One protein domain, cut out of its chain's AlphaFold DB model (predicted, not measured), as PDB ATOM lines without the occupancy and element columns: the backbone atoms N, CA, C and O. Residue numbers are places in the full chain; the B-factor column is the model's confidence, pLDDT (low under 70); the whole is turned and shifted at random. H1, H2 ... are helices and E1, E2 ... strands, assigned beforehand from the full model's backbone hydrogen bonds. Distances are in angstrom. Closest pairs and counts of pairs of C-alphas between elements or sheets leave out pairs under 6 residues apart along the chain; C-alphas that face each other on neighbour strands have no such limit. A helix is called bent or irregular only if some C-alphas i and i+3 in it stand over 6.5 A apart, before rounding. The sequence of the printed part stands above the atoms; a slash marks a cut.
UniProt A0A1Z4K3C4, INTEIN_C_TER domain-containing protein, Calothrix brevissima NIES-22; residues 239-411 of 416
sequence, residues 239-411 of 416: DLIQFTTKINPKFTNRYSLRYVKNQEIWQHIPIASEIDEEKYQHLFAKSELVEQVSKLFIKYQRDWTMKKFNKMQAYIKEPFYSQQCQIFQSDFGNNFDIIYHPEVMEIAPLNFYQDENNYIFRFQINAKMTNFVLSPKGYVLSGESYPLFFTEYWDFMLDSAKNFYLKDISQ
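What this domain is: This is residues 239 to 411 of the 416 residues of the protein "INTEIN_C_TER domain-containing protein" of Calothrix brevissima NIES-22 (UniProt A0A1Z4K3C4). A twisted, curled sheet of six strands wraps round the long helix H2, with the long bent strands E2 and E3 making most of its length. H1 lies over E2 toward the end where the short strands E1 and E4 sit, H4 lies beside E6, and the long stretch 261 to 285 runs from the E1 end to the start of H2. The printed part has 173 residues, with four named helices and six named strands in the order H1 E1 H2 H3 H4 E2 E3 E4 E5 E6; the class is mixed, helices and strands. The sheet is branched and mixed: E1 and E4 are parallel, while E2 and E3, E3 and E4, E3 and E5, and E5 and E6 are antiparallel. The whole is compact, with a radius of gyration of the C-alphas of 17.4 A, and elongated, spanning 54 by 32 by 25 A.

How they stand to each other: E3, residues 358 to 374, has three neighbours. On one side of it is E2, residues 336 to 355, antiparallel at 166 degrees; N 340 and O 370 are 2.8 A apart, within hydrogen-bond range. On the other side are E5, residues 388 to 398, beside residues 358 to 369, and E4, residues 380 to 383, beside residues 371 to 374. N 363 and O 394 of E3 and E5 are 2.9 A apart, and N 373 and O 382 of E3 and E4 are 2.9 A apart. E2, E3 and E4 form a meander, each strand the antiparallel neighbour of the one before. E6, residues 404 to 410, is an edge strand antiparallel to E5, with N 395 and O 408 at 2.9 A. E1, residues 255 to 260, is an edge strand parallel to E4 at 39 degrees, with N 256 and O 380 at 2.8 A. E2 bends by 99 degrees at residue 341 and E3 by 83 degrees at residue 368. The sheet curls round H2, residues 286 to 305; the closest C-alphas of H2 and E2 are those of Thr 305 and Ile 338, 5.3 A apart. H1, residues 239 to 247, is on the same face as H2, over E2 at a height over the sheet of 9.1 A, and runs across the strands at 86 degrees to E2 on the local plane. Its closest C-alphas to E2 are those of Leu 240 and Tyr 340, 6.9 A apart. H1 and H2 are only just apart, at 8.1 A. H3, residues 309 to 312, is not on the sheet; H2 touches it with residues 300 to 303 alone, the closest C-alphas being those of Asp 303 and Met 312 at 6.9 A. H4, residues 320 to 331, is on the sheet but over none of its strands; the closest C-alphas of H4 and E6 are those of Phe 320 and Lys 407, 6.1 A apart. In H1, H2 and H4 every O i to N i+4 pair is within hydrogen-bond range, and H3 is too short for such a pair.

Where its parts are: H1 begins at C-alpha 239 at (26.376, 67.332, 181.161). H2 is 28.7 A long and H4 16.0 A. E2 is 36.2 A long, E3 38.7 A, E5 30.2 A and E6 18.0 A. E3 begins at C-alpha 358 at (31.543, 60.353, 141.028), and E6 ends at C-alpha 410 at (27.760, 76.433, 153.251). E1, E4 and H3 are shorter, with 6, 4 and 4 residues.

The domain as a whole: The two C-alphas farthest apart are those of Leu 257 and His 282, 55.7 A. The printed part has no cut. The link from E1 to H2, 25 residues, is long. The mean pLDDT of the printed part is 88.2; residues 261 to 267, 330 to 331 and 411 are under 70.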
ATOM      1  N   ASP A 239      25.901  68.187 182.249       97.81
ATOM      2  CA  ASP A 239      26.376  67.332 181.161       97.81
ATOM      3  C   ASP A 239      27.234  68.131 180.186       97.81
ATOM      4  O   ASP A 239      28.305  67.670 179.778       97.81
ATOM      5  N   LEU A 240      26.818  69.365 179.880       97.38
ATOM      6  CA  LEU A 240      27.626  70.295 179.099       97.38
ATOM      7  C   LEU A 240      28.952  70.587 179.814       97.38
ATOM      8  O   LEU A 240      30.014  70.540 179.190       97.38
ATOM      9  N   ILE A 241      28.915  70.840 181.126       98.19
ATOM     10  CA  ILE A 241      30.121  71.099 181.922       98.19
ATOM     11  C   ILE A 241      31.054  69.884 181.900       98.19
ATOM     12  O   ILE A 241      32.255  70.035 181.656       98.19
ATOM     13  N   GLN A 242      30.525  68.678 182.115       98.12
ATOM     14  CA  GLN A 242      31.322  67.454 182.125       98.12
ATOM     15  C   GLN A 242      31.932  67.167 180.748       98.12
ATOM     16  O   GLN A 242      33.122  66.859 180.653       98.12
ATOM     17  N   PHE A 243      31.140  67.286 179.680       97.94
ATOM     18  CA  PHE A 243      31.601  67.139 178.301       97.94
ATOM     19  C   PHE A 243      32.746  68.105 177.994       97.94
ATOM     20  O   PHE A 243      33.816  67.700 177.541       97.94
ATOM     21  N   THR A 244      32.552  69.375 178.333       97.62
ATOM     22  CA  THR A 244      33.521  70.437 178.067       97.62
ATOM     23  C   THR A 244      34.809  70.246 178.868       97.62
ATOM     24  O   THR A 244      35.906  70.424 178.340       97.62
ATOM     25  N   THR A 245      34.697  69.795 180.119       97.88
ATOM     26  CA  THR A 245      35.851  69.483 180.979       97.88
ATOM     27  C   THR A 245      36.670  68.309 180.434       97.88
ATOM     28  O   THR A 245      37.895  68.316 180.540       97.88
ATOM     29  N   LYS A 246      36.031  67.318 179.794       97.31
ATOM     30  CA  LYS A 246      36.746  66.218 179.117       97.31
ATOM     31  C   LYS A 246      37.571  66.711 177.924       97.31
ATOM     32  O   LYS A 246      38.628  66.149 177.657       97.31
ATOM     33  N   ILE A 247      37.104  67.744 177.220       95.69
ATOM     34  CA  ILE A 247      37.809  68.342 176.073       95.69
ATOM     35  C   ILE A 247      38.950  69.242 176.548       95.69
ATOM     36  O   ILE A 247      40.074  69.144 176.059       95.69
ATOM     37  N   ASN A 248      38.669  70.111 177.518       95.56
ATOM     38  CA  ASN A 248      39.654  70.989 178.127       95.56
ATOM     39  C   ASN A 248      39.566  70.880 179.659       95.56
ATOM     40  O   ASN A 248      38.720  71.543 180.262       95.56
ATOM     41  N   PRO A 249      40.476  70.129 180.311       97.06
ATOM     42  CA  PRO A 249      40.483  69.959 181.769       97.06
ATOM     43  C   PRO A 249      40.633  71.256 182.573       97.06
ATOM     44  O   PRO A 249      40.437  71.254 183.783       97.06
ATOM     45  N   LYS A 250      41.000  72.370 181.922       96.88
ATOM     46  CA  LYS A 250      41.086  73.698 182.543       96.88
ATOM     47  C   LYS A 250      39.772  74.478 182.471       96.88
ATOM     48  O   LYS A 250      39.753  75.624 182.908       96.88
ATOM     49  N   PHE A 251      38.709  73.921 181.884       97.94
ATOM     50  CA  PHE A 251      37.426  74.600 181.719       97.94
ATOM     51  C   PHE A 251      36.903  75.141 183.055       97.94
ATOM     52  O   PHE A 251      36.757  74.407 184.027       97.94
ATOM     53  N   THR A 252      36.629  76.446 183.100       96.56
ATOM     54  CA  THR A 252      36.295  77.140 184.351       96.56
ATOM     55  C   THR A 252      34.798  77.355 184.543       96.56
ATOM     56  O   THR A 252      34.409  77.894 185.576       96.56
ATOM     57  N   ASN A 253      33.974  77.046 183.534       97.31
ATOM     58  CA  ASN A 253      32.552  77.406 183.474       97.31
ATOM     59  C   ASN A 253      32.281  78.901 183.751       97.31
ATOM     60  O   ASN A 253      31.334  79.277 184.440       97.31
ATOM     61  N   ARG A 254      33.161  79.780 183.250       95.31
ATOM     62  CA  ARG A 254      33.075  81.234 183.448       95.31
ATOM     63  C   ARG A 254      33.376  81.980 182.159       95.31
ATOM     64  O   ARG A 254      34.213  81.554 181.361       95.31
ATOM     65  N   TYR A 255      32.742  83.135 182.023       91.75
ATOM     66  CA  TYR A 255      32.995  84.083 180.947       91.75
ATOM     67  C   TYR A 255      34.401  84.683 181.056       91.75
ATOM     68  O   TYR A 255      34.905  84.969 182.144       91.75
ATOM     69  N   SER A 256      35.031  84.906 179.908       90.62
ATOM     70  CA  SER A 256      36.230  85.731 179.792       90.62
ATOM     71  C   SER A 256      35.876  87.210 179.942       90.62
ATOM     72  O   SER A 256      34.831  87.662 179.482       90.62
ATOM     73  N   LEU A 257      36.800  88.021 180.466       83.69
ATOM     74  CA  LEU A 257      36.676  89.487 180.400       83.69
ATOM     75  C   LEU A 257      36.603  89.995 178.954       83.69
ATOM     76  O   LEU A 257      36.054  91.058 178.678       83.69
ATOM     77  N   ARG A 258      37.134  89.212 178.013       80.81
ATOM     78  CA  ARG A 258      37.087  89.489 176.576       80.81
ATOM     79  C   ARG A 258      35.922  88.797 175.870       80.81
ATOM     80  O   ARG A 258      35.948  88.745 174.648       80.81
ATOM     81  N   TYR A 259      34.957  88.256 176.617       83.06
ATOM     82  CA  TYR A 259      33.809  87.565 176.045       83.06
ATOM     83  C   TYR A 259      33.072  88.453 175.037       83.06
ATOM     84  O   TYR A 259      32.857  89.647 175.283       83.06
ATOM     85  N   VAL A 260      32.697  87.851 173.914       73.25
ATOM     86  CA  VAL A 260      31.871  88.451 172.868       73.25
ATOM     87  C   VAL A 260      30.718  87.497 172.602       73.25
ATOM     88  O   VAL A 260      30.944  86.326 172.321       73.25
ATOM     89  N   LYS A 261      29.479  87.983 172.699       69.69
ATOM     90  CA  LYS A 261      28.305  87.177 172.347       69.69
ATOM     91  C   LYS A 261      28.434  86.724 170.886       69.69
ATOM     92  O   LYS A 261      28.843  87.543 170.064       69.69
ATOM     93  N   ASN A 262      28.159  85.454 170.576       60.94
ATOM     94  CA  ASN A 262      28.331  84.970 169.202       60.94
ATOM     95  C   ASN A 262      27.400  85.751 168.258       60.94
ATOM     96  O   ASN A 262      26.241  85.990 168.595       60.94
ATOM     97  N   GLN A 263      27.955  86.212 167.136       47.97
ATOM     98  CA  GLN A 263      27.258  86.990 166.103       47.97
ATOM     99  C   GLN A 263      26.941  86.132 164.871       47.97
ATOM    100  O   GLN A 263      26.414  86.650 163.891       47.97
ATOM    101  N   GLU A 264      27.274  84.837 164.906       51.31
ATOM    102  CA  GLU A 264      26.878  83.897 163.864       51.31
ATOM    103  C   GLU A 264      25.359  83.845 163.733       51.31
ATOM    104  O   GLU A 264      24.606  83.880 164.710       51.31
ATOM    105  N   ILE A 265      24.921  83.805 162.486       50.00
ATOM    106  CA  ILE A 265      23.523  83.830 162.113       50.00
ATOM    107  C   ILE A 265      22.998  82.391 162.199       50.00
ATOM    108  O   ILE A 265      23.172  81.594 161.283       50.00
ATOM    109  N   TRP A 266      22.361  82.047 163.319       63.06
ATOM    110  CA  TRP A 266      21.709  80.749 163.523       63.06
ATOM    111  C   TRP A 266      20.284  80.819 162.967       63.06
ATOM    112  O   TRP A 266      19.364  81.292 163.637       63.06
ATOM    113  N   GLN A 267      20.124  80.447 161.697       68.19
ATOM    114  CA  GLN A 267      18.857  80.561 160.973       68.19
ATOM    115  C   GLN A 267      18.296  79.203 160.604       68.19
ATOM    116  O   GLN A 267      18.934  78.445 159.886       68.19
ATOM    117  N   HIS A 268      17.076  78.930 161.055       78.50
ATOM    118  CA  HIS A 268      16.311  77.769 160.628       78.50
ATOM    119  C   HIS A 268      15.486  78.114 159.382       78.50
ATOM    120  O   HIS A 268      14.556  78.922 159.445       78.50
ATOM    121  N   ILE A 269      15.811  77.473 158.266       82.50
ATOM    122  CA  ILE A 269      15.134  77.608 156.980       82.50
ATOM    123  C   ILE A 269      14.291  76.341 156.759       82.50
ATOM    124  O   ILE A 269      14.840  75.239 156.745       82.50
ATOM    125  N   PRO A 270      12.961  76.452 156.596       85.69
ATOM    126  CA  PRO A 270      12.128  75.313 156.223       85.69
ATOM    127  C   PRO A 270      12.554  74.719 154.877       85.69
ATOM    128  O   PRO A 270      13.030  75.437 153.997       85.69
ATOM    129  N   ILE A 271      12.361  73.417 154.697       88.06
ATOM    130  CA  ILE A 271      12.654  72.757 153.423       88.06
ATOM    131  C   ILE A 271      11.588  73.164 152.403       88.06
ATOM    132  O   ILE A 271      10.407  72.870 152.568       88.06
ATOM    133  N   ALA A 272      12.010  73.879 151.358       81.44
ATOM    134  CA  ALA A 272      11.110  74.374 150.314       81.44
ATOM    135  C   ALA A 272      10.825  73.324 149.229       81.44
ATOM    136  O   ALA A 272       9.734  73.298 148.660       81.44
ATOM    137  N   SER A 273      11.805  72.471 148.930       84.94
ATOM    138  CA  SER A 273      11.712  71.438 147.900       84.94
ATOM    139  C   SER A 273      12.738  70.337 148.141       84.94
ATOM    140  O   SER A 273      13.806  70.594 148.694       84.94
ATOM    141  N   GLU A 274      12.442  69.142 147.648       93.00
ATOM    142  CA  GLU A 274      13.333  67.987 147.653       93.00
ATOM    143  C   GLU A 274      13.356  67.377 146.247       93.00
ATOM    144  O   GLU A 274      12.345  67.420 145.538       93.00
ATOM    145  N   ILE A 275      14.496  66.836 145.814       93.69
ATOM    146  CA  ILE A 275      14.544  66.087 144.553       93.69
ATOM    147  C   ILE A 275      13.798  64.758 144.678       93.69
ATOM    148  O   ILE A 275      13.833  64.105 145.716       93.69
ATOM    149  N   ASP A 276      13.160  64.347 143.585       92.69
ATOM    150  CA  ASP A 276      12.471  63.061 143.511       92.69
ATOM    151  C   ASP A 276      13.445  61.891 143.740       92.69
ATOM    152  O   ASP A 276      14.510  61.828 143.109       92.69
ATOM    153  N   GLU A 277      13.066  60.967 144.626       92.94
ATOM    154  CA  GLU A 277      13.836  59.771 144.974       92.94
ATOM    155  C   GLU A 277      14.117  58.898 143.744       92.94
ATOM    156  O   GLU A 277      15.198  58.311 143.641       92.94
ATOM    157  N   GLU A 278      13.232  58.899 142.741       93.56
ATOM    158  CA  GLU A 278      13.425  58.146 141.498       93.56
ATOM    159  C   GLU A 278      14.742  58.482 140.782       93.56
ATOM    160  O   GLU A 278      15.335  57.620 140.125       93.56
ATOM    161  N   LYS A 279      15.254  59.711 140.956       92.31
ATOM    162  CA  LYS A 279      16.497  60.170 140.320       92.31
ATOM    163  C   LYS A 279      17.744  59.467 140.850       92.31
ATOM    164  O   LYS A 279      18.713  59.332 140.104       92.31
ATOM    165  N   TYR A 280      17.744  59.023 142.106       92.38
ATOM    166  CA  TYR A 280      18.937  58.483 142.770       92.38
ATOM    167  C   TYR A 280      18.714  57.149 143.497       92.38
ATOM    168  O   TYR A 280      19.686  56.555 143.966       92.38
ATOM    169  N   GLN A 281      17.483  56.626 143.534       93.00
ATOM    170  CA  GLN A 281      17.142  55.368 144.216       93.00
ATOM    171  C   GLN A 281      17.950  54.151 143.746       93.00
ATOM    172  O   GLN A 281      18.145  53.196 144.493       93.00
ATOM    173  N   HIS A 282      18.467  54.183 142.514       90.50
ATOM    174  CA  HIS A 282      19.341  53.139 141.976       90.50
ATOM    175  C   HIS A 282      20.709  53.069 142.685       90.50
ATOM    176  O   HIS A 282      21.405  52.055 142.592       90.50
ATOM    177  N   LEU A 283      21.107  54.133 143.392       88.38
ATOM    178  CA  LEU A 283      22.327  54.186 144.197       88.38
ATOM    179  C   LEU A 283      22.048  53.877 145.668       88.38
ATOM    180  O   LEU A 283      22.756  53.033 146.229       88.38
ATOM    181  N   PHE A 284      21.049  54.555 146.246       86.38
ATOM    182  CA  PHE A 284      20.640  54.468 147.652       86.38
ATOM    183  C   PHE A 284      19.148  54.734 147.816       86.38
ATOM    184  O   PHE A 284      18.625  55.669 147.213       86.38
ATOM    185  N   ALA A 285      18.510  54.010 148.736       92.06
ATOM    186  CA  ALA A 285      17.217  54.435 149.261       92.06
ATOM    187  C   ALA A 285      17.377  55.750 150.045       92.06
ATOM    188  O   ALA A 285      18.387  55.962 150.729       92.06
ATOM    189  N   LYS A 286      16.365  56.622 150.015       90.88
ATOM    190  CA  LYS A 286      16.379  57.903 150.740       90.88
ATOM    191  C   LYS A 286      16.693  57.723 152.225       90.88
ATOM    192  O   LYS A 286      17.484  58.486 152.778       90.88
ATOM    193  N   SER A 287      16.133  56.699 152.872       92.81
ATOM    194  CA  SER A 287      16.382  56.416 154.291       92.81
ATOM    195  C   SER A 287      17.853  56.115 154.591       92.81
ATOM    196  O   SER A 287      18.389  56.610 155.580       92.81
ATOM    197  N   GLU A 288      18.527  55.352 153.725       91.94
ATOM    198  CA  GLU A 288      19.950  55.028 153.876       91.94
ATOM    199  C   GLU A 288      20.824  56.269 153.679       91.94
ATOM    200  O   GLU A 288      21.804  56.472 154.398       91.94
ATOM    201  N   LEU A 289      20.451  57.119 152.719       90.38
ATOM    202  CA  LEU A 289      21.147  58.368 152.432       90.38
ATOM    203  C   LEU A 289      21.048  59.342 153.615       90.38
ATOM    204  O   LEU A 289      22.065  59.846 154.091       90.38
ATOM    205  N   VAL A 290      19.837  59.543 154.146       92.12
ATOM    206  CA  VAL A 290      19.578  60.381 155.330       92.12
ATOM    207  C   VAL A 290      20.348  59.867 156.549       92.12
ATOM    208  O   VAL A 290      20.950  60.659 157.280       92.12
ATOM    209  N   GLU A 291      20.390  58.549 156.762       94.06
ATOM    210  CA  GLU A 291      21.146  57.950 157.865       94.06
ATOM    211  C   GLU A 291      22.658  58.194 157.721       94.06
ATOM    212  O   GLU A 291      23.327  58.565 158.694       94.06
ATOM    213  N   GLN A 292      23.215  58.019 156.519       93.06
ATOM    214  CA  GLN A 292      24.637  58.251 156.259       93.06
ATOM    215  C   GLN A 292      25.030  59.719 156.442       93.06
ATOM    216  O   GLN A 292      26.020  60.003 157.126       93.06
ATOM    217  N   VAL A 293      24.239  60.647 155.895       94.25
ATOM    218  CA  VAL A 293      24.456  62.092 156.056       94.25
ATOM    219  C   VAL A 293      24.390  62.473 157.532       94.25
ATOM    220  O   VAL A 293      25.303  63.130 158.030       94.25
ATOM    221  N   SER A 294      23.393  61.976 158.271       95.44
ATOM    222  CA  SER A 294      23.267  62.222 159.713       95.44
ATOM    223  C   SER A 294      24.493  61.736 160.489       95.44
ATOM    224  O   SER A 294      25.058  62.467 161.305       95.44
ATOM    225  N   LYS A 295      24.967  60.512 160.218       95.56
ATOM    226  CA  LYS A 295      26.164  59.960 160.876       95.56
ATOM    227  C   LYS A 295      27.410  60.791 160.580       95.56
ATOM    228  O   LYS A 295      28.207  61.033 161.491       95.56
ATOM    229  N   LEU A 296      27.597  61.218 159.332       94.88
ATOM    230  CA  LEU A 296      28.746  62.033 158.940       94.88
ATOM    231  C   LEU A 296      28.687  63.441 159.519       94.88
ATOM    232  O   LEU A 296      29.716  63.915 159.994       94.88
ATOM    233  N   PHE A 297      27.504  64.052 159.571       95.44
ATOM    234  CA  PHE A 297      27.281  65.336 160.224       95.44
ATOM    235  C   PHE A 297      27.752  65.295 161.682       95.44
ATOM    236  O   PHE A 297      28.660  66.027 162.077       95.44
ATOM    237  N   ILE A 298      27.238  64.347 162.471       95.19
ATOM    238  CA  ILE A 298      27.615  64.197 163.884       95.19
ATOM    239  C   ILE A 298      29.112  63.891 164.043       95.19
ATOM    240  O   ILE A 298      29.779  64.423 164.937       95.19
ATOM    241  N   LYS A 299      29.665  63.038 163.172       96.69
ATOM    242  CA  LYS A 299      31.090  62.684 163.187       96.69
ATOM    243  C   LYS A 299      31.979  63.899 162.915       96.69
ATOM    244  O   LYS A 299      32.956  64.073 163.644       96.69
ATOM    245  N   TYR A 300      31.632  64.717 161.921       95.12
ATOM    246  CA  TYR A 300      32.345  65.940 161.563       95.12
ATOM    247  C   TYR A 300      32.404  66.907 162.746       95.12
ATOM    248  O   TYR A 300      33.498  67.245 163.194       95.12
ATOM    249  N   GLN A 301      31.249  67.244 163.336       94.31
ATOM    250  CA  GLN A 301      31.181  68.190 164.458       94.31
ATOM    251  C   GLN A 301      31.992  67.717 165.673       94.31
ATOM    252  O   GLN A 301      32.699  68.488 166.333       94.31
ATOM    253  N   ARG A 302      31.943  66.409 165.954       93.94
ATOM    254  CA  ARG A 302      32.727  65.795 167.028       93.94
ATOM    255  C   ARG A 302      34.225  65.856 166.743       93.94
ATOM    256  O   ARG A 302      35.004  66.170 167.641       93.94
ATOM    257  N   ASP A 303      34.653  65.486 165.541       95.00
ATOM    258  CA  ASP A 303      36.074  65.456 165.200       95.00
ATOM    259  C   ASP A 303      36.655  66.881 165.127       95.00
ATOM    260  O   ASP A 303      37.770  67.078 165.612       95.00
ATOM    261  N   TRP A 304      35.876  67.864 164.660       91.38
ATOM    262  CA  TRP A 304      36.184  69.298 164.715       91.38
ATOM    263  C   TRP A 304      36.415  69.779 166.150       91.38
ATOM    264  O   TRP A 304      37.511  70.231 166.490       91.38
ATOM    265  N   THR A 305      35.435  69.557 167.033       90.81
ATOM    266  CA  THR A 305      35.517  69.925 168.459       90.81
ATOM    267  C   THR A 305      36.740  69.310 169.145       90.81
ATOM    268  O   THR A 305      37.415  69.936 169.965       90.81
ATOM    269  N   MET A 306      37.062  68.064 168.789       92.69
ATOM    270  CA  MET A 306      38.195  67.318 169.341       92.69
ATOM    271  C   MET A 306      39.526  67.603 168.627       92.69
ATOM    272  O   MET A 306      40.528  66.969 168.967       92.69
ATOM    273  N   LYS A 307      39.552  68.505 167.636       90.44
ATOM    274  CA  LYS A 307      40.718  68.836 166.800       90.44
ATOM    275  C   LYS A 307      41.356  67.621 166.111       90.44
ATOM    276  O   LYS A 307      42.571  67.550 165.937       90.44
ATOM    277  N   LYS A 308      40.550  66.632 165.717       95.44
ATOM    278  CA  LYS A 308      40.990  65.379 165.074       95.44
ATOM    279  C   LYS A 308      41.125  65.529 163.554       95.44
ATOM    280  O   LYS A 308      40.688  64.657 162.804       95.44
ATOM    281  N   PHE A 309      41.762  66.606 163.092       90.94
ATOM    282  CA  PHE A 309      41.906  66.923 161.665       90.94
ATOM    283  C   PHE A 309      42.601  65.815 160.869       90.94
ATOM    284  O   PHE A 309      42.210  65.503 159.752       90.94
ATOM    285  N   ASN A 310      43.572  65.126 161.457       94.81
ATOM    286  CA  ASN A 310      44.190  63.949 160.846       94.81
ATOM    287  C   ASN A 310      43.190  62.813 160.548       94.81
ATOM    288  O   ASN A 310      43.339  62.106 159.560       94.81
ATOM    289  N   LYS A 311      42.150  62.636 161.373       96.19
ATOM    290  CA  LYS A 311      41.093  61.640 161.118       96.19
ATOM    291  C   LYS A 311      40.066  62.122 160.099       96.19
ATOM    292  O   LYS A 311      39.460  61.295 159.418       96.19
ATOM    293  N   MET A 312      39.869  63.435 160.006       94.25
ATOM    294  CA  MET A 312      38.931  64.056 159.070       94.25
ATOM    295  C   MET A 312      39.324  63.814 157.608       94.25
ATOM    296  O   MET A 312      38.450  63.569 156.783       94.25
ATOM    297  N   GLN A 313      40.623  63.732 157.308       95.25
ATOM    298  CA  GLN A 313      41.136  63.433 155.964       95.25
ATOM    299  C   GLN A 313      40.558  62.140 155.354       95.25
ATOM    300  O   GLN A 313      40.440  62.020 154.140       95.25
ATOM    301  N   ALA A 314      40.160  61.169 156.184       95.44
ATOM    302  CA  ALA A 314      39.601  59.904 155.710       95.44
ATOM    303  C   ALA A 314      38.192  60.031 155.100       95.44
ATOM    304  O   ALA A 314      37.750  59.114 154.415       95.44
ATOM    305  N   TYR A 315      37.465  61.117 155.382       95.69
ATOM    306  CA  TYR A 315      36.074  61.294 154.945       95.69
ATOM    307  C   TYR A 315      35.760  62.697 154.410       95.69
ATOM    308  O   TYR A 315      34.605  62.986 154.108       95.69
ATOM    309  N   ILE A 316      36.769  63.557 154.273       93.50
ATOM    310  CA  ILE A 316      36.650  64.893 153.690       93.50
ATOM    311  C   ILE A 316      37.581  64.977 152.483       93.50
ATOM    312  O   ILE A 316      38.744  64.588 152.576       93.50
ATOM    313  N   LYS A 317      37.077  65.467 151.347       89.44
ATOM    314  CA  LYS A 317      37.862  65.597 150.111       89.44
ATOM    315  C   LYS A 317      38.599  66.927 150.036       89.44
ATOM    316  O   LYS A 317      38.203  67.927 150.630       89.44
ATOM    317  N   GLU A 318      39.686  66.930 149.276       87.31
ATOM    318  CA  GLU A 318      40.370  68.165 148.901       87.31
ATOM    319  C   GLU A 318      39.587  68.917 147.814       87.31
ATOM    320  O   GLU A 318      38.902  68.275 147.012       87.31
ATOM    321  N   PRO A 319      39.671  70.261 147.764       87.56
ATOM    322  CA  PRO A 319      40.485  71.147 148.614       87.56
ATOM    323  C   PRO A 319      39.844  71.490 149.974       87.56
ATOM    324  O   PRO A 319      40.424  72.229 150.773       87.56
ATOM    325  N   PHE A 320      38.628  71.007 150.228       85.62
ATOM    326  CA  PHE A 320      37.837  71.400 151.391       85.62
ATOM    327  C   PHE A 320      38.480  70.967 152.710       85.62
ATOM    328  O   PHE A 320      38.522  71.750 153.656       85.62
ATOM    329  N   TYR A 321      39.087  69.779 152.762       85.44
ATOM    330  CA  TYR A 321      39.864  69.333 153.921       85.44
ATOM    331  C   TYR A 321      40.947  70.344 154.338       85.44
ATOM    332  O   TYR A 321      40.999  70.762 155.502       85.44
ATOM    333  N   SER A 322      41.790  70.767 153.392       77.69
ATOM    334  CA  SER A 322      42.841  71.749 153.657       77.69
ATOM    335  C   SER A 322      42.270  73.107 154.078       77.69
ATOM    336  O   SER A 322      42.819  73.755 154.972       77.69
ATOM    337  N   GLN A 323      41.139  73.524 153.499       78.19
ATOM    338  CA  GLN A 323      40.449  74.755 153.895       78.19
ATOM    339  C   GLN A 323      39.937  74.691 155.339       78.19
ATOM    340  O   GLN A 323      40.147  75.641 156.088       78.19
ATOM    341  N   GLN A 324      39.347  73.570 155.764       79.81
ATOM    342  CA  GLN A 324      38.876  73.386 157.141       79.81
ATOM    343  C   GLN A 324      40.022  73.453 158.158       79.81
ATOM    344  O   GLN A 324      39.904  74.116 159.189       79.81
ATOM    345  N   CYS A 325      41.169  72.844 157.842       78.88
ATOM    346  CA  CYS A 325      42.366  72.955 158.679       78.88
ATOM    347  C   CYS A 325      42.829  74.416 158.822       78.88
ATOM    348  O   CYS A 325      43.169  74.858 159.921       78.88
ATOM    349  N   GLN A 326      42.824  75.169 157.716       72.75
ATOM    350  CA  GLN A 326      43.217  76.579 157.704       72.75
ATOM    351  C   GLN A 326      42.242  77.458 158.490       72.75
ATOM    352  O   GLN A 326      42.703  78.249 159.307       72.75
ATOM    353  N   ILE A 327      40.931  77.294 158.276       71.81
ATOM    354  CA  ILE A 327      39.872  78.019 158.997       71.81
ATOM    355  C   ILE A 327      40.022  77.784 160.493       71.81
ATOM    356  O   ILE A 327      40.066  78.732 161.275       71.81
ATOM    357  N   PHE A 328      40.192  76.525 160.904       71.69
ATOM    358  CA  PHE A 328      40.329  76.232 162.319       71.69
ATOM    359  C   PHE A 328      41.543  76.944 162.936       71.69
ATOM    360  O   PHE A 328      41.472  77.543 164.014       71.69
ATOM    361  N   GLN A 329      42.676  76.899 162.233       71.12
ATOM    362  CA  GLN A 329      43.904  77.539 162.682       71.12
ATOM    363  C   GLN A 329      43.802  79.071 162.694       71.12
ATOM    364  O   GLN A 329      44.324  79.689 163.623       71.12
ATOM    365  N   SER A 330      43.161  79.687 161.698       56.62
ATOM    366  CA  SER A 330      43.027  81.144 161.615       56.62
ATOM    367  C   SER A 330      42.051  81.694 162.644       56.62
ATOM    368  O   SER A 330      42.345  82.704 163.285       56.62
ATOM    369  N   ASP A 331      40.920  81.018 162.825       62.62
ATOM    370  CA  ASP A 331      39.774  81.586 163.533       62.62
ATOM    371  C   ASP A 331      39.820  81.234 165.023       62.62
ATOM    372  O   ASP A 331      39.490  82.057 165.882       62.62
ATOM    373  N   PHE A 332      40.339  80.048 165.357       70.69
ATOM    374  CA  PHE A 332      40.454  79.587 166.740       70.69
ATOM    375  C   PHE A 332      41.908  79.517 167.211       70.69
ATOM    376  O   PHE A 332      42.187  79.777 168.386       70.69
ATOM    377  N   GLY A 333      42.858  79.199 166.331       79.38
ATOM    378  CA  GLY A 333      44.264  79.027 166.696       79.38
ATOM    379  C   GLY A 333      44.431  77.990 167.812       79.38
ATOM    380  O   GLY A 333      44.161  76.804 167.634       79.38
ATOM    381  N   ASN A 334      44.858  78.432 168.999       81.75
ATOM    382  CA  ASN A 334      44.988  77.552 170.168       81.75
ATOM    383  C   ASN A 334      43.682  77.381 170.969       81.75
ATOM    384  O   ASN A 334      43.623  76.519 171.850       81.75
ATOM    385  N   ASN A 335      42.650  78.176 170.685       84.88
ATOM    386  CA  ASN A 335      41.328  78.074 171.307       84.88
ATOM    387  C   ASN A 335      40.623  76.773 170.891       84.88
ATOM    388  O   ASN A 335      41.094  76.042 170.021       84.88
ATOM    389  N   PHE A 336      39.511  76.458 171.541       86.00
ATOM    390  CA  PHE A 336      38.682  75.299 171.228       86.00
ATOM    391  C   PHE A 336      37.312  75.793 170.802       86.00
ATOM    392  O   PHE A 336      36.694  76.541 171.554       86.00
ATOM    393  N   ASP A 337      36.858  75.372 169.631       87.94
ATOM    394  CA  ASP A 337      35.466  75.519 169.234       87.94
ATOM    395  C   ASP A 337      34.682  74.317 169.766       87.94
ATOM    396  O   ASP A 337      35.009  73.171 169.448       87.94
ATOM    397  N   ILE A 338      33.742  74.559 170.674       92.38
ATOM    398  CA  ILE A 338      33.002  73.509 171.363       92.38
ATOM    399  C   ILE A 338      31.634  73.378 170.727       92.38
ATOM    400  O   ILE A 338      30.802  74.269 170.858       92.38
ATOM    401  N   ILE A 339      31.388  72.218 170.120       92.88
ATOM    402  CA  ILE A 339      30.075  71.827 169.624       92.88
ATOM    403  C   ILE A 339      29.529  70.732 170.529       92.88
ATOM    404  O   ILE A 339      30.032  69.605 170.570       92.88
ATOM    405  N   TYR A 340      28.496  71.080 171.287       94.25
ATOM    406  CA  TYR A 340      27.837  70.183 172.219       94.25
ATOM    407  C   TYR A 340      26.455  69.785 171.714       94.25
ATOM    408  O   TYR A 340      25.646  70.629 171.326       94.25
ATOM    409  N   HIS A 341      26.208  68.474 171.771       93.88
ATOM    410  CA  HIS A 341      24.943  67.833 171.427       93.88
ATOM    411  C   HIS A 341      24.368  68.292 170.070       93.88
ATOM    412  O   HIS A 341      23.253  68.812 170.028       93.88
ATOM    413  N   PRO A 342      25.127  68.151 168.961       94.31
ATOM    414  CA  PRO A 342      24.563  68.381 167.642       94.31
ATOM    415  C   PRO A 342      23.463  67.348 167.379       94.31
ATOM    416  O   PRO A 342      23.660  66.157 167.607       94.31
ATOM    417  N   GLU A 343      22.314  67.805 166.899       92.38
ATOM    418  CA  GLU A 343      21.159  66.975 166.566       92.38
ATOM    419  C   GLU A 343      20.635  67.396 165.196       92.38
ATOM    420  O   GLU A 343      20.394  68.578 164.950       92.38
ATOM    421  N   VAL A 344      20.478  66.419 164.306       95.12
ATOM    422  CA  VAL A 344      19.853  66.618 162.999       95.12
ATOM    423  C   VAL A 344      18.345  66.516 163.182       95.12
ATOM    424  O   VAL A 344      17.851  65.506 163.676       95.12
ATOM    425  N   MET A 345      17.630  67.560 162.775       93.94
ATOM    426  CA  MET A 345      16.171  67.620 162.827       93.94
ATOM    427  C   MET A 345      15.555  67.158 161.507       93.94
ATOM    428  O   MET A 345      14.562  66.437 161.506       93.94
ATOM    429  N   GLU A 346      16.145  67.579 160.388       94.19
ATOM    430  CA  GLU A 346      15.615  67.331 159.051       94.19
ATOM    431  C   GLU A 346      16.746  67.327 158.018       94.19
ATOM    432  O   GLU A 346      17.713  68.084 158.143       94.19
ATOM    433  N   ILE A 347      16.622  66.484 156.991       95.25
ATOM    434  CA  ILE A 347      17.531  66.438 155.842       95.25
ATOM    435  C   ILE A 347      16.691  66.334 154.572       95.25
ATOM    436  O   ILE A 347      15.851  65.439 154.478       95.25
ATOM    437  N   ALA A 348      16.987  67.172 153.578       94.69
ATOM    438  CA  ALA A 348      16.466  67.018 152.221       94.69
ATOM    439  C   ALA A 348      17.595  67.037 151.185       94.69
ATOM    440  O   ALA A 348      18.363  68.003 151.135       94.69
ATOM    441  N   PRO A 349      17.692  66.011 150.325       94.81
ATOM    442  CA  PRO A 349      18.401  66.098 149.057       94.81
ATOM    443  C   PRO A 349      17.823  67.231 148.194       94.81
ATOM    444  O   PRO A 349      16.645  67.230 147.843       94.81
ATOM    445  N   LEU A 350      18.657  68.203 147.832       93.00
ATOM    446  CA  LEU A 350      18.272  69.338 146.989       93.00
ATOM    447  C   LEU A 350      18.731  69.191 145.543       93.00
ATOM    448  O   LEU A 350      18.101  69.729 144.637       93.00
ATOM    449  N   ASN A 351      19.861  68.523 145.324       91.44
ATOM    450  CA  ASN A 351      20.410  68.325 143.992       91.44
ATOM    451  C   ASN A 351      21.207  67.021 143.929       91.44
ATOM    452  O   ASN A 351      21.795  66.591 144.924       91.44
ATOM    453  N   PHE A 352      21.219  66.417 142.746       93.00
ATOM    454  CA  PHE A 352      21.946  65.201 142.427       93.00
ATOM    455  C   PHE A 352      22.404  65.248 140.972       93.00
ATOM    456  O   PHE A 352      21.586  65.424 140.067       93.00
ATOM    457  N   TYR A 353      23.701  65.056 140.748       91.25
ATOM    458  CA  TYR A 353      24.267  64.923 139.410       91.25
ATOM    459  C   TYR A 353      25.497  64.014 139.419       91.25
ATOM    460  O   TYR A 353      26.113  63.770 140.458       91.25
ATOM    461  N   GLN A 354      25.852  63.509 138.241       91.25
ATOM    462  CA  GLN A 354      27.065  62.729 138.034       91.25
ATOM    463  C   GLN A 354      28.174  63.633 137.483       91.25
ATOM    464  O   GLN A 354      27.951  64.384 136.535       91.25
ATOM    465  N   ASP A 355      29.361  63.538 138.076       86.81
ATOM    466  CA  ASP A 355      30.576  64.255 137.691       86.81
ATOM    467  C   ASP A 355      31.695  63.237 137.449       86.81
ATOM    468  O   ASP A 355      32.221  62.626 138.386       86.81
ATOM    469  N   GLU A 356      32.012  63.004 136.174       87.12
ATOM    470  CA  GLU A 356      32.925  61.951 135.719       87.12
ATOM    471  C   GLU A 356      32.542  60.564 136.289       87.12
ATOM    472  O   GLU A 356      31.542  59.961 135.889       87.12
ATOM    473  N   ASN A 357      33.332  60.061 137.244       86.62
ATOM    474  CA  ASN A 357      33.156  58.767 137.909       86.62
ATOM    475  C   ASN A 357      32.536  58.883 139.313       86.62
ATOM    476  O   ASN A 357      32.500  57.894 140.047       86.62
ATOM    477  N   ASN A 358      32.096  60.078 139.709       91.56
ATOM    478  CA  ASN A 358      31.543  60.353 141.028       91.56
ATOM    479  C   ASN A 358      30.098  60.837 140.928       91.56
ATOM    480  O   ASN A 358      29.684  61.420 139.929       91.56
ATOM    481  N   TYR A 359      29.346  60.655 142.005       92.75
ATOM    482  CA  TYR A 359      28.025  61.250 142.158       92.75
ATOM    483  C   TYR A 359      28.071  62.334 143.221       92.75
ATOM    484  O   TYR A 359      28.613  62.114 144.305       92.75
ATOM    485  N   ILE A 360      27.509  63.496 142.918       93.56
ATOM    486  CA  ILE A 360      27.473  64.636 143.826       93.56
ATOM    487  C   ILE A 360      26.045  64.840 144.304       93.56
ATOM    488  O   ILE A 360      25.120  64.954 143.500       93.56
ATOM    489  N   PHE A 361      25.888  64.915 145.619       94.06
ATOM    490  CA  PHE A 361      24.640  65.272 146.273       94.06
ATOM    491  C   PHE A 361      24.812  66.576 147.033       94.06
ATOM    492  O   PHE A 361      25.797  66.740 147.749       94.06
ATOM    493  N   ARG A 362      23.811  67.446 146.942       93.38
ATOM    494  CA  ARG A 362      23.651  68.589 147.840       93.38
ATOM    495  C   ARG A 362      22.475  68.331 148.762       93.38
ATOM    496  O   ARG A 362      21.396  67.989 148.282       93.38
ATOM    497  N   PHE A 363      22.661  68.547 150.059       93.56
ATOM    498  CA  PHE A 363      21.604  68.425 151.061       93.56
ATOM    499  C   PHE A 363      21.383  69.740 151.778       93.56
ATOM    500  O   PHE A 363      22.350  70.416 152.113       93.56
ATOM    501  N   GLN A 364      20.130  70.044 152.091       93.81
ATOM    502  CA  GLN A 364      19.790  70.935 153.190       93.81
ATOM    503  C   GLN A 364      19.742  70.113 154.476       93.81
ATOM    504  O   GLN A 364      19.072  69.082 154.521       93.81
ATOM    505  N   ILE A 365      20.438  70.573 155.510       92.06
ATOM    506  CA  ILE A 365      20.449  69.970 156.840       92.06
ATOM    507  C   ILE A 365      19.939  71.014 157.825       92.06
ATOM    508  O   ILE A 365      20.600  72.023 158.064       92.06
ATOM    509  N   ASN A 366      18.781  70.749 158.423       90.62
ATOM    510  CA  ASN A 366      18.273  71.517 159.550       90.62
ATOM    511  C   ASN A 366      18.705  70.812 160.833       90.62
ATOM    512  O   ASN A 366      18.407  69.635 161.045       90.62
ATOM    513  N   ALA A 367      19.416  71.524 161.697       90.81
ATOM    514  CA  ALA A 367      20.002  70.963 162.901       90.81
ATOM    515  C   ALA A 367      19.905  71.939 164.074       90.81
ATOM    516  O   ALA A 367      19.568  73.117 163.930       90.81
ATOM    517  N   LYS A 368      20.203  71.435 165.268       88.81
ATOM    518  CA  LYS A 368      20.417  72.262 166.453       88.81
ATOM    519  C   LYS A 368      21.659  71.807 167.202       88.81
ATOM    520  O   LYS A 368      21.967  70.618 167.240       88.81
ATOM    521  N   MET A 369      22.382  72.749 167.794       92.44
ATOM    522  CA  MET A 369      23.555  72.456 168.619       92.44
ATOM    523  C   MET A 369      23.824  73.585 169.608       92.44
ATOM    524  O   MET A 369      23.406  74.718 169.389       92.44
ATOM    525  N   THR A 370      24.557  73.300 170.681       89.94
ATOM    526  CA  THR A 370      25.150  74.350 171.524       89.94
ATOM    527  C   THR A 370      26.576  74.613 171.046       89.94
ATOM    528  O   THR A 370      27.385  73.684 171.043       89.94
ATOM    529  N   ASN A 371      26.889  75.854 170.660       90.25
ATOM    530  CA  ASN A 371      28.212  76.242 170.168       90.25
ATOM    531  C   ASN A 371      28.820  77.402 170.978       90.25
ATOM    532  O   ASN A 371      28.160  78.413 171.245       90.25
ATOM    533  N   PHE A 372      30.088  77.248 171.374       89.56
ATOM    534  CA  PHE A 372      30.860  78.291 172.050       89.56
ATOM    535  C   PHE A 372      32.368  78.059 171.977       89.56
ATOM    536  O   PHE A 372      32.849  76.934 171.880       89.56
ATOM    537  N   VAL A 373      33.141  79.137 172.119       88.44
ATOM    538  CA  VAL A 373      34.605  79.093 172.020       88.44
ATOM    539  C   VAL A 373      35.252  79.177 173.396       88.44
ATOM    540  O   VAL A 373      34.935  80.052 174.204       88.44
ATOM    541  N   LEU A 374      36.236  78.317 173.648       91.12
ATOM    542  CA  LEU A 374      37.063  78.328 174.849       91.12
ATOM    543  C   LEU A 374      38.489  78.778 174.585       91.12
ATOM    544  O   LEU A 374      39.174  78.294 173.688       91.12
ATOM    545  N   SER A 375      38.999  79.612 175.483       89.81
ATOM    546  CA  SER A 375      40.433  79.881 175.567       89.81
ATOM    547  C   SER A 375      41.222  78.640 176.026       89.81
ATOM    548  O   SER A 375      40.680  77.788 176.736       89.81
ATOM    549  N   PRO A 376      42.545  78.569 175.774       88.75
ATOM    550  CA  PRO A 376      43.406  77.509 176.308       88.75
ATOM    551  C   PRO A 376      43.413  77.432 177.840       88.75
ATOM    552  O   PRO A 376      43.761  76.404 178.416       88.75
ATOM    553  N   LYS A 377      43.049  78.532 178.510       92.56
ATOM    554  CA  LYS A 377      42.925  78.619 179.970       92.56
ATOM    555  C   LYS A 377      41.545  78.192 180.486       92.56
ATOM    556  O   LYS A 377      41.355  78.203 181.691       92.56
ATOM    557  N   GLY A 378      40.610  77.844 179.599       93.12
ATOM    558  CA  GLY A 378      39.296  77.309 179.953       93.12
ATOM    559  C   GLY A 378      38.191  78.338 180.200       93.12
ATOM    560  O   GLY A 378      37.093  77.947 180.581       93.12
ATOM    561  N   TYR A 379      38.445  79.629 179.964       94.56
ATOM    562  CA  TYR A 379      37.400  80.663 179.968       94.56
ATOM    563  C   TYR A 379      36.647  80.703 178.639       94.56
ATOM    564  O   TYR A 379      37.277  80.555 177.587       94.56
ATOM    565  N   VAL A 380      35.350  81.003 178.696       93.69
ATOM    566  CA  VAL A 380      34.478  81.163 177.524       93.69
ATOM    567  C   VAL A 380      34.731  82.506 176.843       93.69
ATOM    568  O   VAL A 380      34.635  83.561 177.473       93.69
ATOM    569  N   LEU A 381      35.084  82.468 175.561       85.75
ATOM    570  CA  LEU A 381      35.423  83.625 174.730       85.75
ATOM    571  C   LEU A 381      34.240  84.126 173.901       85.75
ATOM    572  O   LEU A 381      34.130  85.332 173.696       85.75
ATOM    573  N   SER A 382      33.367  83.232 173.453       85.25
ATOM    574  CA  SER A 382      32.148  83.564 172.712       85.25
ATOM    575  C   SER A 382      31.166  82.401 172.739       85.25
ATOM    576  O   SER A 382      31.540  81.331 173.207       85.25
ATOM    577  N   GLY A 383      29.938  82.603 172.257       82.75
ATOM    578  CA  GLY A 383      28.917  81.551 172.183       82.75
ATOM    579  C   GLY A 383      27.864  81.604 173.274       82.75
ATOM    580  O   GLY A 383      27.894  82.468 174.156       82.75
ATOM    581  N   GLU A 384      26.951  80.646 173.193       84.38
ATOM    582  CA  GLU A 384      25.814  80.484 174.093       84.38
ATOM    583  C   GLU A 384      25.859  79.105 174.757       84.38
ATOM    584  O   GLU A 384      26.443  78.159 174.232       84.38
ATOM    585  N   SER A 385      25.248  78.988 175.933       90.81
ATOM    586  CA  SER A 385      25.195  77.738 176.704       90.81
ATOM    587  C   SER A 385      23.917  76.926 176.480       90.81
ATOM    588  O   SER A 385      23.643  75.986 177.229       90.81
ATOM    589  N   TYR A 386      23.136  77.287 175.463       87.25
ATOM    590  CA  TYR A 386      21.886  76.644 175.069       87.25
ATOM    591  C   TYR A 386      21.896  76.341 173.566       87.25
ATOM    592  O   TYR A 386      22.634  76.989 172.817       87.25
ATOM    593  N   PRO A 387      21.095  75.359 173.114       88.12
ATOM    594  CA  PRO A 387      21.067  74.985 171.713       88.12
ATOM    595  C   PRO A 387      20.460  76.091 170.849       88.12
ATOM    596  O   PRO A 387      19.452  76.700 171.207       88.12
ATOM    597  N   LEU A 388      21.062  76.296 169.684       82.88
ATOM    598  CA  LEU A 388      20.586  77.171 168.623       82.88
ATOM    599  C   LEU A 388      20.218  76.319 167.409       82.88
ATOM    600  O   LEU A 388      20.876  75.316 167.135       82.88
ATOM    601  N   PHE A 389      19.154  76.716 166.713       82.88
ATOM    602  CA  PHE A 389      18.665  76.054 165.505       82.88
ATOM    603  C   PHE A 389      19.243  76.734 164.275       82.88
ATOM    604  O   PHE A 389      19.311  77.962 164.221       82.88
ATOM    605  N   PHE A 390      19.631  75.945 163.284       81.94
ATOM    606  CA  PHE A 390      20.241  76.458 162.071       81.94
ATOM    607  C   PHE A 390      20.056  75.505 160.892       81.94
ATOM    608  O   PHE A 390      19.715  74.331 161.058       81.94
ATOM    609  N   THR A 391      20.316  76.041 159.710       83.94
ATOM    610  CA  THR A 391      20.338  75.335 158.441       83.94
ATOM    611  C   THR A 391      21.715  75.468 157.815       83.94
ATOM    612  O   THR A 391      22.275  76.561 157.745       83.94
ATOM    613  N   GLU A 392      22.240  74.354 157.323       84.94
ATOM    614  CA  GLU A 392      23.441  74.303 156.495       84.94
ATOM    615  C   GLU A 392      23.168  73.507 155.222       84.94
ATOM    616  O   GLU A 392      22.284  72.651 155.175       84.94
ATOM    617  N   TYR A 393      23.971  73.767 154.197       85.25
ATOM    618  CA  TYR A 393      23.949  73.046 152.936       85.25
ATOM    619  C   TYR A 393      25.259  72.296 152.769       85.25
ATOM    620  O   TYR A 393      26.332  72.902 152.768       85.25
ATOM    621  N   TRP A 394      25.165  70.974 152.692       92.88
ATOM    622  CA  TRP A 394      26.319  70.082 152.668       92.88
ATOM    623  C   TRP A 394      26.389  69.371 151.328       92.88
ATOM    624  O   TRP A 394      25.416  68.738 150.907       92.88
ATOM    625  N   ASP A 395      27.561  69.429 150.704       90.38
ATOM    626  CA  ASP A 395      27.833  68.704 149.472       90.38
ATOM    627  C   ASP A 395      28.627  67.448 149.779       90.38
ATOM    628  O   ASP A 395      29.682  67.492 150.420       90.38
ATOM    629  N   PHE A 396      28.147  66.322 149.269       93.69
ATOM    630  CA  PHE A 396      28.816  65.045 149.391       93.69
ATOM    631  C   PHE A 396      29.131  64.452 148.030       93.69
ATOM    632  O   PHE A 396      28.373  64.583 147.073       93.69
ATOM    633  N   MET A 397      30.265  63.767 147.977       93.00
ATOM    634  CA  MET A 397      30.734  63.019 146.828       93.00
ATOM    635  C   MET A 397      30.693  61.532 147.150       93.00
ATOM    636  O   MET A 397      31.278  61.087 148.139       93.00
ATOM    637  N   LEU A 398      30.055  60.770 146.275       92.12
ATOM    638  CA  LEU A 398      30.105  59.323 146.245       92.12
ATOM    639  C   LEU A 398      31.066  58.877 145.145       92.12
ATOM    640  O   LEU A 398      30.884  59.260 143.990       92.12
ATOM    641  N   ASP A 399      32.059  58.064 145.484       90.19
ATOM    642  CA  ASP A 399      32.931  57.460 144.472       90.19
ATOM    643  C   ASP A 399      32.322  56.184 143.856       90.19
ATOM    644  O   ASP A 399      31.280  55.677 144.285       90.19
ATOM    645  N   SER A 400      32.996  55.622 142.853       84.12
ATOM    646  CA  SER A 400      32.584  54.379 142.188       84.12
ATOM    647  C   SER A 400      32.535  53.156 143.118       84.12
ATOM    648  O   SER A 400      31.866  52.174 142.805       84.12
ATOM    649  N   ALA A 401      33.239  53.197 144.254       85.50
ATOM    650  CA  ALA A 401      33.214  52.167 145.290       85.50
ATOM    651  C   ALA A 401      32.130  52.431 146.354       85.50
ATOM    652  O   ALA A 401      32.064  51.717 147.355       85.50
ATOM    653  N   LYS A 402      31.263  53.425 146.122       80.94
ATOM    654  CA  LYS A 402      30.200  53.879 147.021       80.94
ATOM    655  C   LYS A 402      30.701  54.416 148.367       80.94
ATOM    656  O   LYS A 402      29.953  54.419 149.345       80.94
ATOM    657  N   ASN A 403      31.936  54.909 148.439       88.12
ATOM    658  CA  ASN A 403      32.405  55.633 149.617       88.12
ATOM    659  C   ASN A 403      31.866  57.066 149.603       88.12
ATOM    660  O   ASN A 403      31.951  57.758 148.588       88.12
ATOM    661  N   PHE A 404      31.354  57.513 150.749       90.19
ATOM    662  CA  PHE A 404      30.737  58.827 150.924       90.19
ATOM    663  C   PHE A 404      31.729  59.814 151.544       90.19
ATOM    664  O   PHE A 404      32.283  59.563 152.620       90.19
ATOM    665  N   TYR A 405      31.936  60.951 150.890       94.06
ATOM    666  CA  TYR A 405      32.879  61.970 151.330       94.06
ATOM    667  C   TYR A 405      32.235  63.344 151.392       94.06
ATOM    668  O   TYR A 405      31.527  63.738 150.475       94.06
ATOM    669  N   LEU A 406      32.550  64.106 152.433       92.88
ATOM    670  CA  LEU A 406      32.179  65.513 152.527       92.88
ATOM    671  C   LEU A 406      33.060  66.350 151.587       92.88
ATOM    672  O   LEU A 406      34.291  66.264 151.649       92.88
ATOM    673  N   LYS A 407      32.427  67.141 150.721       89.75
ATOM    674  CA  LYS A 407      33.079  67.993 149.720       89.75
ATOM    675  C   LYS A 407      32.959  69.477 150.047       89.75
ATOM    676  O   LYS A 407      33.900  70.197 149.744       89.75
ATOM    677  N   ASP A 408      31.852  69.918 150.640       84.94
ATOM    678  CA  ASP A 408      31.658  71.326 150.995       84.94
ATOM    679  C   ASP A 408      30.594  71.514 152.086       84.94
ATOM    680  O   ASP A 408      29.729  70.653 152.266       84.94
ATOM    681  N   ILE A 409      30.655  72.647 152.792       83.38
ATOM    682  CA  ILE A 409      29.629  73.122 153.730       83.38
ATOM    683  C   ILE A 409      29.407  74.614 153.485       83.38
ATOM    684  O   ILE A 409      30.360  75.395 153.471       83.38
ATOM    685  N   SER A 410      28.145  75.028 153.385       73.25
ATOM    686  CA  SER A 410      27.760  76.433 153.251       73.25
ATOM    687  C   SER A 410      26.536  76.782 154.103       73.25
ATOM    688  O   SER A 410      25.711  75.931 154.418       73.25
ATOM    689  N   GLN A 411      26.411  78.055 154.488       64.38
ATOM    690  CA  GLN A 411      25.274  78.575 155.272       64.38
ATOM    691  C   GLN A 411      24.203  79.254 154.399       64.38
ATOM    692  O   GLN A 411      23.197  79.740 154.904       64.38
TER     693      GLN A 411